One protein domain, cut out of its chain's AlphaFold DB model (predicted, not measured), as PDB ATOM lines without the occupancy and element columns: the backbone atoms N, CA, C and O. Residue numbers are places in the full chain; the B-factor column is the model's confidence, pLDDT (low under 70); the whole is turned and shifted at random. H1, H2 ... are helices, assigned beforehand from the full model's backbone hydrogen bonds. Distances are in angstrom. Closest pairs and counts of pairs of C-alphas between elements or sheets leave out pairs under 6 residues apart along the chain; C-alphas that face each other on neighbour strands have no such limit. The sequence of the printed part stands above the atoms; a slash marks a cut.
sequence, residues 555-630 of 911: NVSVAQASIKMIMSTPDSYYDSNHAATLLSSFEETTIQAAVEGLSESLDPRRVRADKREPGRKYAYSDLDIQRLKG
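This is residues 555 to 630 of the 911 residues of an uncharacterized protein of Thanatephorus cucumeris (strain AG1-IB / isolate 7/3/14) (UniProt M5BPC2). A helical hairpin of H1 and H2, nearly antiparallel, has H3 packed steeply across the first residues of H1, while the small last helix H4 is set off to one side and touches no other helix. Between H3 and H4 a long stretch with no named element, residues 602 to 621, runs out and folds back on itself as a loop, with residues 605 to 606 paired antiparallel with residues 618 to 619. The printed part has 76 residues with four named helices, H1, H2, H3 and H4 in that order, and no named strand; the class is all helix. The whole is compact, with a radius of gyration of the C-alphas of 12.0 A and spans of 32, 28 and 22 A.

Begin with H1, residues 555 to 568, and go on to H2, residues 576 to 584. The two touch and form a helical hairpin, at a shallow tilt of 14 degrees, opposite ways; look at Ile 566 and Ala 579, whose C-alphas are their closest, 6.3 A apart. Next comes H3, residues 588 to 601, which touches H1 at residues 555 to 560 of H1 alone. Their closest C-alphas are those of Gln 560 and Ala 594, 5.1 A apart. Their lines stand at a steep tilt of 67 degrees, only just short of about perpendicular, and they run the same way. H2 and H3 are close but not clearly touching: the closest C-alphas, of Leu 583 and Ile 591, are 8.0 A apart, and the lines are about perpendicular at 80 degrees. Last comes H4, residues 622 to 628, which is apart from H1, H2 and H3. In H1, H2 and H4 every O i to N i+4 pair is within hydrogen-bond range, and in H3 8 of 10 are.

Find C-alpha 555 at (22.003, 45.404, -10.191); from there H1 runs 19.8 A to C-alpha 568 at (18.213, 26.744, -15.563). H2 goes from Ser 576 to Ser 584, 11.9 A. H3 goes from Glu 588 to Ser 601, 20.5 A. H4 goes from Asp 622 to Leu 628, 9.9 A, and ends at C-alpha 628 at (14.758, 22.186, -7.452).

The two C-alphas farthest apart are those of Glu 587 and Gly 630, 33.6 A. The printed part has no cut. The link from H1 to H2 is short, from H2 to H3 tight, and from H3 to H4 long, with 20 residues. The mean pLDDT of the printed part is 71.7; look for values under 70 at residues 555 and 557, 598 to 615 and 622 to 630.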
ATOM      1  N   ASN A 555      21.229  46.056  -9.143       68.88
ATOM      2  CA  ASN A 555      22.003  45.404 -10.191       68.88
ATOM      3  C   ASN A 555      22.619  44.045  -9.806       68.88
ATOM      4  O   ASN A 555      22.715  43.185 -10.675       68.88
ATOM      5  N   VAL A 556      23.035  43.817  -8.554       72.81
ATOM      6  CA  VAL A 556      23.598  42.531  -8.095       72.81
ATOM      7  C   VAL A 556      22.497  41.475  -8.018       72.81
ATOM      8  O   VAL A 556      22.660  40.397  -8.581       72.81
ATOM      9  N   SER A 557      21.353  41.783  -7.405       68.31
ATOM     10  CA  SER A 557      20.224  40.846  -7.302       68.31
ATOM     11  C   SER A 557      19.619  40.512  -8.669       68.31
ATOM     12  O   SER A 557      19.337  39.347  -8.956       68.31
ATOM     13  N   VAL A 558      19.495  41.504  -9.562       77.69
ATOM     14  CA  VAL A 558      19.057  41.256 -10.943       77.69
ATOM     15  C   VAL A 558      20.103  40.421 -11.693       77.69
ATOM     16  O   VAL A 558      19.730  39.462 -12.365       77.69
ATOM     17  N   ALA A 559      21.404  40.681 -11.516       78.31
ATOM     18  CA  ALA A 559      22.457  39.846 -12.100       78.31
ATOM     19  C   ALA A 559      22.418  38.396 -11.578       78.31
ATOM     20  O   ALA A 559      22.601  37.461 -12.359       78.31
ATOM     21  N   GLN A 560      22.125  38.176 -10.292       77.00
ATOM     22  CA  GLN A 560      21.934  36.835  -9.724       77.00
ATOM     23  C   GLN A 560      20.760  36.102 -10.379       77.00
ATOM     24  O   GLN A 560      20.897  34.939 -10.768       77.00
ATOM     25  N   ALA A 561      19.620  36.779 -10.547       78.25
ATOM     26  CA  ALA A 561      18.459  36.225 -11.241       78.25
ATOM     27  C   ALA A 561      18.781  35.911 -12.712       78.25
ATOM     28  O   ALA A 561      18.465  34.826 -13.202       78.25
ATOM     29  N   SER A 562      19.489  36.812 -13.398       82.31
ATOM     30  CA  SER A 562      19.962  36.615 -14.769       82.31
ATOM     31  C   SER A 562      20.852  35.377 -14.912       82.31
ATOM     32  O   SER A 562      20.661  34.582 -15.833       82.31
ATOM     33  N   ILE A 563      21.784  35.162 -13.980       79.25
ATOM     34  CA  ILE A 563      22.650  33.975 -13.960       79.25
ATOM     35  C   ILE A 563      21.829  32.701 -13.710       79.25
ATOM     36  O   ILE A 563      22.000  31.726 -14.443       79.25
ATOM     37  N   LYS A 564      20.896  32.712 -12.746       78.62
ATOM     38  CA  LYS A 564      19.994  31.577 -12.472       78.62
ATOM     39  C   LYS A 564      19.167  31.194 -13.701       78.62
ATOM     40  O   LYS A 564      19.107  30.017 -14.041       78.62
ATOM     41  N   MET A 565      18.598  32.169 -14.416       78.69
ATOM     42  CA  MET A 565      17.846  31.921 -15.656       78.69
ATOM     43  C   MET A 565      18.713  31.246 -16.726       78.69
ATOM     44  O   MET A 565      18.294  30.264 -17.344       78.69
ATOM     45  N   ILE A 566      19.948  31.723 -16.910       81.25
ATOM     46  CA  ILE A 566      20.891  31.129 -17.863       81.25
ATOM     47  C   ILE A 566      21.256  29.693 -17.459       81.25
ATOM     48  O   ILE A 566      21.290  28.809 -18.314       81.25
ATOM     49  N   MET A 567      21.502  29.442 -16.169       75.81
ATOM     50  CA  MET A 567      21.826  28.110 -15.643       75.81
ATOM     51  C   MET A 567      20.659  27.124 -15.783       75.81
ATOM     52  O   MET A 567      20.888  25.972 -16.146       75.81
ATOM     53  N   SER A 568      19.426  27.574 -15.532       76.31
ATOM     54  CA  SER A 568      18.213  26.744 -15.563       76.31
ATOM     55  C   SER A 568      17.681  26.465 -16.971       76.31
ATOM     56  O   SER A 568      16.861  25.567 -17.147       76.31
ATOM     57  N   THR A 569      18.126  27.210 -17.987       80.06
ATOM     58  CA  THR A 569      17.694  26.978 -19.373       80.06
ATOM     59  C   THR A 569      18.224  25.614 -19.855       80.06
ATOM     60  O   THR A 569      19.410  25.344 -19.670       80.06
ATOM     61  N   PRO A 570      17.424  24.726 -20.470       78.06
ATOM     62  CA  PRO A 570      17.924  23.469 -21.040       78.06
ATOM     63  C   PRO A 570      18.801  23.687 -22.281       78.06
ATOM     64  O   PRO A 570      18.574  24.628 -23.040       78.06
ATOM     65  N   ASP A 571      19.754  22.787 -22.549       76.62
ATOM     66  CA  ASP A 571      20.658  22.887 -23.713       76.62
ATOM     67  C   ASP A 571      19.914  22.949 -25.057       76.62
ATOM     68  O   ASP A 571      20.374  23.599 -25.992       76.62
ATOM     69  N   SER A 572      18.730  22.332 -25.152       78.69
ATOM     70  CA  SER A 572      17.886  22.348 -26.353       78.69
ATOM     71  C   SER A 572      17.313  23.726 -26.700       78.69
ATOM     72  O   SER A 572      16.948  23.951 -27.851       78.69
ATOM     73  N   TYR A 573      17.213  24.625 -25.718       77.12
ATOM     74  CA  TYR A 573      16.626  25.963 -25.855       77.12
ATOM     75  C   TYR A 573      17.625  27.084 -25.548       77.12
ATOM     76  O   TYR A 573      17.263  28.259 -25.555       77.12
ATOM     77  N   TYR A 574      18.879  26.736 -25.262       81.69
ATOM     78  CA  TYR A 574      19.906  27.701 -24.913       81.69
ATOM     79  C   TYR A 574      20.421  28.444 -26.147       81.69
ATOM     80  O   TYR A 574      20.867  27.836 -27.119       81.69
ATOM     81  N   ASP A 575      20.428  29.774 -26.069       81.62
ATOM     82  CA  ASP A 575      21.044  30.643 -27.068       81.62
ATOM     83  C   ASP A 575      22.110  31.534 -26.422       81.62
ATOM     84  O   ASP A 575      21.827  32.376 -25.562       81.62
ATOM     85  N   SER A 576      23.353  31.373 -26.884       80.62
ATOM     86  CA  SER A 576      24.498  32.126 -26.375       80.62
ATOM     87  C   SER A 576      24.381  33.639 -26.600       80.62
ATOM     88  O   SER A 576      24.915  34.408 -25.803       80.62
ATOM     89  N   ASN A 577      23.665  34.088 -27.641       81.06
ATOM     90  CA  ASN A 577      23.503  35.512 -27.940       81.06
ATOM     91  C   ASN A 577      22.535  36.180 -26.959       81.06
ATOM     92  O   ASN A 577      22.810  37.278 -26.470       81.06
ATOM     93  N   HIS A 578      21.437  35.504 -26.621       80.44
ATOM     94  CA  HIS A 578      20.489  35.983 -25.616       80.44
ATOM     95  C   HIS A 578      21.126  35.999 -24.224       80.44
ATOM     96  O   HIS A 578      21.017  37.000 -23.522       80.44
ATOM     97  N   ALA A 579      21.884  34.958 -23.864       81.06
ATOM     98  CA  ALA A 579      22.623  34.915 -22.601       81.06
ATOM     99  C   ALA A 579      23.705  36.010 -22.506       81.06
ATOM    100  O   ALA A 579      23.858  36.645 -21.464       81.06
ATOM    101  N   ALA A 580      24.435  36.275 -23.596       80.69
ATOM    102  CA  ALA A 580      25.403  37.370 -23.657       80.69
ATOM    103  C   ALA A 580      24.729  38.739 -23.521       80.69
ATOM    104  O   ALA A 580      25.234  39.594 -22.802       80.69
ATOM    105  N   THR A 581      23.580  38.930 -24.173       82.75
ATOM    106  CA  THR A 581      22.803  40.176 -24.102       82.75
ATOM    107  C   THR A 581      22.290  40.414 -22.683       82.75
ATOM    108  O   THR A 581      22.464  41.509 -22.154       82.75
ATOM    109  N   LEU A 582      21.764  39.371 -22.033       82.31
ATOM    110  CA  LEU A 582      21.270  39.409 -20.656       82.31
ATOM    111  C   LEU A 582      22.369  39.767 -19.639       82.31
ATOM    112  O   LEU A 582      22.096  40.436 -18.653       82.31
ATOM    113  N   LEU A 583      23.614  39.335 -19.876       81.75
ATOM    114  CA  LEU A 583      24.752  39.648 -19.001       81.75
ATOM    115  C   LEU A 583      25.483  40.943 -19.384       81.75
ATOM    116  O   LEU A 583      26.206  41.492 -18.560       81.75
ATOM    117  N   SER A 584      25.308  41.444 -20.612       81.56
ATOM    118  CA  SER A 584      26.007  42.640 -21.110       81.56
ATOM    119  C   SER A 584      25.584  43.943 -20.430       81.56
ATOM    120  O   SER A 584      26.321  44.923 -20.491       81.56
ATOM    121  N   SER A 585      24.424  43.952 -19.766       77.94
ATOM    122  CA  SER A 585      23.923  45.089 -18.990       77.94
ATOM    123  C   SER A 585      24.594  45.249 -17.622       77.94
ATOM    124  O   SER A 585      24.332  46.242 -16.948       77.94
ATOM    125  N   PHE A 586      25.446  44.305 -17.200       81.00
ATOM    126  CA  PHE A 586      26.105  44.322 -15.890       81.00
ATOM    127  C   PHE A 586      27.627  44.445 -16.019       81.00
ATOM    128  O   PHE A 586      28.248  43.839 -16.892       81.00
ATOM    129  N   GLU A 587      28.245  45.208 -15.114       81.81
ATOM    130  CA  GLU A 587      29.706  45.271 -14.994       81.81
ATOM    131  C   GLU A 587      30.283  43.937 -14.489       81.81
ATOM    132  O   GLU A 587      29.633  43.191 -13.753       81.81
ATOM    133  N   GLU A 588      31.535  43.635 -14.851       79.06
ATOM    134  CA  GLU A 588      32.195  42.375 -14.469       79.06
ATOM    135  C   GLU A 588      32.327  42.217 -12.941       79.06
ATOM    136  O   GLU A 588      32.219  41.107 -12.423       79.06
ATOM    137  N   THR A 589      32.470  43.326 -12.214       77.88
ATOM    138  CA  THR A 589      32.473  43.396 -10.742       77.88
ATOM    139  C   THR A 589      31.123  43.002 -10.141       77.88
ATOM    140  O   THR A 589      31.081  42.219  -9.196       77.88
ATOM    141  N   THR A 590      30.019  43.471 -10.725       79.81
ATOM    142  CA  THR A 590      28.646  43.125 -10.325       79.81
ATOM    143  C   THR A 590      28.344  41.655 -10.590       79.81
ATOM    144  O   THR A 590      27.733  40.993  -9.758       79.81
ATOM    145  N   ILE A 591      28.809  41.115 -11.722       78.38
ATOM    146  CA  ILE A 591      28.667  39.687 -12.047       78.38
ATOM    147  C   ILE A 591      29.471  38.830 -11.061       78.38
ATOM    148  O   ILE A 591      28.984  37.792 -10.622       78.38
ATOM    149  N   GLN A 592      30.681  39.255 -10.689       78.69
ATOM    150  CA  GLN A 592      31.505  38.543  -9.711       78.69
ATOM    151  C   GLN A 592      30.864  38.555  -8.314       78.69
ATOM    152  O   GLN A 592      30.723  37.492  -7.715       78.69
ATOM    153  N   ALA A 593      30.388  39.715  -7.850       76.00
ATOM    154  CA  ALA A 593      29.647  39.838  -6.593       76.00
ATOM    155  C   ALA A 593      28.345  39.017  -6.603       76.00
ATOM    156  O   ALA A 593      27.992  38.384  -5.612       76.00
ATOM    157  N   ALA A 594      27.651  38.964  -7.745       77.25
ATOM    158  CA  ALA A 594      26.468  38.132  -7.917       77.25
ATOM    159  C   ALA A 594      26.800  36.637  -7.797       77.25
ATOM    160  O   ALA A 594      26.088  35.917  -7.105       77.25
ATOM    161  N   VAL A 595      27.883  36.166  -8.426       74.94
ATOM    162  CA  VAL A 595      28.341  34.770  -8.317       74.94
ATOM    163  C   VAL A 595      28.762  34.423  -6.888       74.94
ATOM    164  O   VAL A 595      28.421  33.343  -6.412       74.94
ATOM    165  N   GLU A 596      29.470  35.322  -6.204       75.38
ATOM    166  CA  GLU A 596      29.858  35.141  -4.801       75.38
ATOM    167  C   GLU A 596      28.619  35.052  -3.898       75.38
ATOM    168  O   GLU A 596      28.479  34.070  -3.175       75.38
ATOM    169  N   GLY A 597      27.638  35.946  -4.043       70.56
ATOM    170  CA  GLY A 597      26.377  35.834  -3.298       70.56
ATOM    171  C   GLY A 597      25.537  34.599  -3.674       70.56
ATOM    172  O   GLY A 597      24.828  34.042  -2.841       70.56
ATOM    173  N   LEU A 598      25.630  34.094  -4.912       67.38
ATOM    174  CA  LEU A 598      24.989  32.823  -5.275       67.38
ATOM    175  C   LEU A 598      25.629  31.633  -4.558       67.38
ATOM    176  O   LEU A 598      24.909  30.703  -4.209       67.38
ATOM    177  N   SER A 599      26.941  31.671  -4.316       66.75
ATOM    178  CA  SER A 599      27.655  30.603  -3.605       66.75
ATOM    179  C   SER A 599      27.311  30.497  -2.115       66.75
ATOM    180  O   SER A 599      27.650  29.501  -1.485       66.75
ATOM    181  N   GLU A 600      26.597  31.482  -1.564       60.53
ATOM    182  CA  GLU A 600      26.065  31.444  -0.195       60.53
ATOM    183  C   GLU A 600      24.739  30.666  -0.103       60.53
ATOM    184  O   GLU A 600      24.409  30.133   0.953       60.53
ATOM    185  N   SER A 601      23.981  30.569  -1.205       55.44
ATOM    186  CA  SER A 601      22.646  29.931  -1.246       55.44
ATOM    187  C   SER A 601      22.580  28.649  -2.084       55.44
ATOM    188  O   SER A 601      21.636  27.870  -1.962       55.44
ATOM    189  N   LEU A 602      23.567  28.430  -2.950       62.78
ATOM    190  CA  LEU A 602      23.685  27.296  -3.866       62.78
ATOM    191  C   LEU A 602      25.140  26.810  -3.872       62.78
ATOM    192  O   LEU A 602      26.039  27.583  -3.550       62.78
ATOM    193  N   ASP A 603      25.394  25.577  -4.325       67.50
ATOM    194  CA  ASP A 603      26.753  25.105  -4.644       67.50
ATOM    195  C   ASP A 603      26.982  25.134  -6.172       67.50
ATOM    196  O   ASP A 603      26.840  24.111  -6.858       67.50
ATOM    197  N   PRO A 604      27.273  26.311  -6.774       66.81
ATOM    198  CA  PRO A 604      27.464  26.429  -8.212       66.81
ATOM    199  C   PRO A 604      28.759  25.729  -8.644       66.81
ATOM    200  O   PRO A 604      29.869  26.257  -8.531       66.81
ATOM    201  N   ARG A 605      28.629  24.543  -9.247       67.00
ATOM    202  CA  ARG A 605      29.773  23.804  -9.785       67.00
ATOM    203  C   ARG A 605      30.295  24.479 -11.041       67.00
ATOM    204  O   ARG A 605      29.590  24.637 -12.037       67.00
ATOM    205  N   ARG A 606      31.582  24.822 -11.034       68.75
ATOM    206  CA  ARG A 606      32.256  25.360 -12.218       68.75
ATOM    207  C   ARG A 606      32.424  24.267 -13.274       68.75
ATOM    208  O   ARG A 606      33.179  23.313 -13.078       68.75
ATOM    209  N   VAL A 607      31.761  24.419 -14.417       69.25
ATOM    210  CA  VAL A 607      31.819  23.436 -15.505       69.25
ATOM    211  C   VAL A 607      33.138  23.594 -16.264       69.25
ATOM    212  O   VAL A 607      33.469  24.672 -16.762       69.25
ATOM    213  N   ARG A 608      33.915  22.508 -16.372       57.03
ATOM    214  CA  ARG A 608      35.110  22.448 -17.230       57.03
ATOM    215  C   ARG A 608      34.685  22.216 -18.682       57.03
ATOM    216  O   ARG A 608      34.869  21.129 -19.211       57.03
ATOM    217  N   ALA A 609      34.080  23.219 -19.311       53.00
ATOM    218  CA  ALA A 609      33.788  23.181 -20.740       53.00
ATOM    219  C   ALA A 609      34.916  23.852 -21.540       53.00
ATOM    220  O   ALA A 609      35.362  24.952 -21.207       53.00
ATOM    221  N   ASP A 610      35.341  23.212 -22.634       51.66
ATOM    222  CA  ASP A 610      36.360  23.721 -23.573       51.66
ATOM    223  C   ASP A 610      35.900  24.961 -24.370       51.66
ATOM    224  O   ASP A 610      36.690  25.582 -25.085       51.66
ATOM    225  N   LYS A 611      34.635  25.377 -24.228       54.94
ATOM    226  CA  LYS A 611      34.085  26.606 -24.813       54.94
ATOM    227  C   LYS A 611      33.478  27.473 -23.714       54.94
ATOM    228  O   LYS A 611      32.585  27.053 -22.989       54.94
ATOM    229  N   ARG A 612      33.993  28.699 -23.586       56.19
ATOM    230  CA  ARG A 612      33.500  29.726 -22.656       56.19
ATOM    231  C   ARG A 612      32.193  30.314 -23.190       56.19
ATOM    232  O   ARG A 612      32.201  31.416 -23.730       56.19
ATOM    233  N   GLU A 613      31.099  29.573 -23.080       66.25
ATOM    234  CA  GLU A 613      29.778  30.095 -23.428       66.25
ATOM    235  C   GLU A 613      29.312  31.102 -22.349       66.25
ATOM    236  O   GLU A 613      29.485  30.840 -21.149       66.25
ATOM    237  N   PRO A 614      28.809  32.293 -22.730       60.81
ATOM    238  CA  PRO A 614      28.390  33.334 -21.789       60.81
ATOM    239  C   PRO A 614      27.368  32.823 -20.758       60.81
ATOM    240  O   PRO A 614      26.320  32.291 -21.109       60.81
ATOM    241  N   GLY A 615      27.689  32.961 -19.469       62.38
ATOM    242  CA  GLY A 615      26.817  32.569 -18.352       62.38
ATOM    243  C   GLY A 615      26.719  31.064 -18.041       62.38
ATOM    244  O   GLY A 615      26.246  30.717 -16.968       62.38
ATOM    245  N   ARG A 616      27.263  30.165 -18.876       73.00
ATOM    246  CA  ARG A 616      27.319  28.698 -18.639       73.00
ATOM    247  C   ARG A 616      28.590  28.222 -17.922       73.00
ATOM    248  O   ARG A 616      28.972  27.057 -17.980       73.00
ATOM    249  N   LYS A 617      29.293  29.137 -17.250       70.75
ATOM    250  CA  LYS A 617      30.516  28.811 -16.491       70.75
ATOM    251  C   LYS A 617      30.213  28.011 -15.218       70.75
ATOM    252  O   LYS A 617      31.117  27.363 -14.690       70.75
ATOM    253  N   TYR A 618      28.967  28.066 -14.756       72.75
ATOM    254  CA  TYR A 618      28.471  27.450 -13.535       72.75
ATOM    255  C   TYR A 618      27.243  26.594 -13.863       72.75
ATOM    256  O   TYR A 618      26.463  26.947 -14.747       72.75
ATOM    257  N   ALA A 619      27.091  25.471 -13.171       70.38
ATOM    258  CA  ALA A 619      25.920  24.602 -13.220       70.38
ATOM    259  C   ALA A 619      25.470  24.277 -11.793       70.38
ATOM    260  O   ALA A 619      26.278  24.328 -10.862       70.38
ATOM    261  N   TYR A 620      24.190  23.950 -11.622       73.25
ATOM    262  CA  TYR A 620      23.685  23.456 -10.344       73.25
ATOM    263  C   TYR A 620      24.393  22.152  -9.959       73.25
ATOM    264  O   TYR A 620      24.723  21.334 -10.825       73.25
ATOM    265  N   SER A 621      24.629  21.957  -8.664       70.88
ATOM    266  CA  SER A 621      25.041  20.657  -8.147       70.88
ATOM    267  C   SER A 621      23.913  19.628  -8.330       70.88
ATOM    268  O   SER A 621      22.738  19.985  -8.418       70.88
ATOM    269  N   ASP A 622      24.252  18.336  -8.365       65.25
ATOM    270  CA  ASP A 622      23.245  17.265  -8.471       65.25
ATOM    271  C   ASP A 622      22.235  17.313  -7.304       65.25
ATOM    272  O   ASP A 622      21.052  17.028  -7.490       65.25
ATOM    273  N   LEU A 623      22.697  17.743  -6.122       61.31
ATOM    274  CA  LEU A 623      21.881  17.938  -4.923       61.31
ATOM    275  C   LEU A 623      20.911  19.118  -5.081       61.31
ATOM    276  O   LEU A 623      19.739  19.002  -4.735       61.31
ATOM    277  N   ASP A 624      21.367  20.237  -5.646       63.50
ATOM    278  CA  ASP A 624      20.516  21.411  -5.869       63.50
ATOM    279  C   ASP A 624      19.491  21.167  -6.980       63.50
ATOM    280  O   ASP A 624      18.356  21.618  -6.876       63.50
ATOM    281  N   ILE A 625      19.843  20.384  -8.008       64.94
ATOM    282  CA  ILE A 625      18.883  19.918  -9.021       64.94
ATOM    283  C   ILE A 625      17.809  19.041  -8.374       64.94
ATOM    284  O   ILE A 625      16.639  19.142  -8.735       64.94
ATOM    285  N   GLN A 626      18.182  18.180  -7.425       58.91
ATOM    286  CA  GLN A 626      17.224  17.360  -6.685       58.91
ATOM    287  C   GLN A 626      16.300  18.221  -5.808       58.91
ATOM    288  O   GLN A 626      15.090  18.017  -5.837       58.91
ATOM    289  N   ARG A 627      16.837  19.243  -5.129       58.25
ATOM    290  CA  ARG A 627      16.044  20.233  -4.376       58.25
ATOM    291  C   ARG A 627      15.088  21.023  -5.278       58.25
ATOM    292  O   ARG A 627      13.923  21.182  -4.936       58.25
ATOM    293  N   LEU A 628      15.555  21.465  -6.449       55.88
ATOM    294  CA  LEU A 628      14.758  22.186  -7.452       55.88
ATOM    295  C   LEU A 628      13.627  21.337  -8.048       55.88
ATOM    296  O   LEU A 628      12.621  21.891  -8.480       55.88
ATOM    297  N   LYS A 629      13.781  20.008  -8.078       56.28
ATOM    298  CA  LYS A 629      12.727  19.075  -8.511       56.28
ATOM    299  C   LYS A 629      11.605  18.909  -7.482       56.28
ATOM    300  O   LYS A 629      10.582  18.336  -7.829       56.28
ATOM    301  N   GLY A 630      11.791  19.396  -6.253       49.09
ATOM    302  CA  GLY A 630      10.799  19.306  -5.179       49.09
ATOM    303  C   GLY A 630      10.772  17.967  -4.434       49.09
ATOM    304  O   GLY A 630      10.063  17.849  -3.438       49.09
TER     305      GLY A 630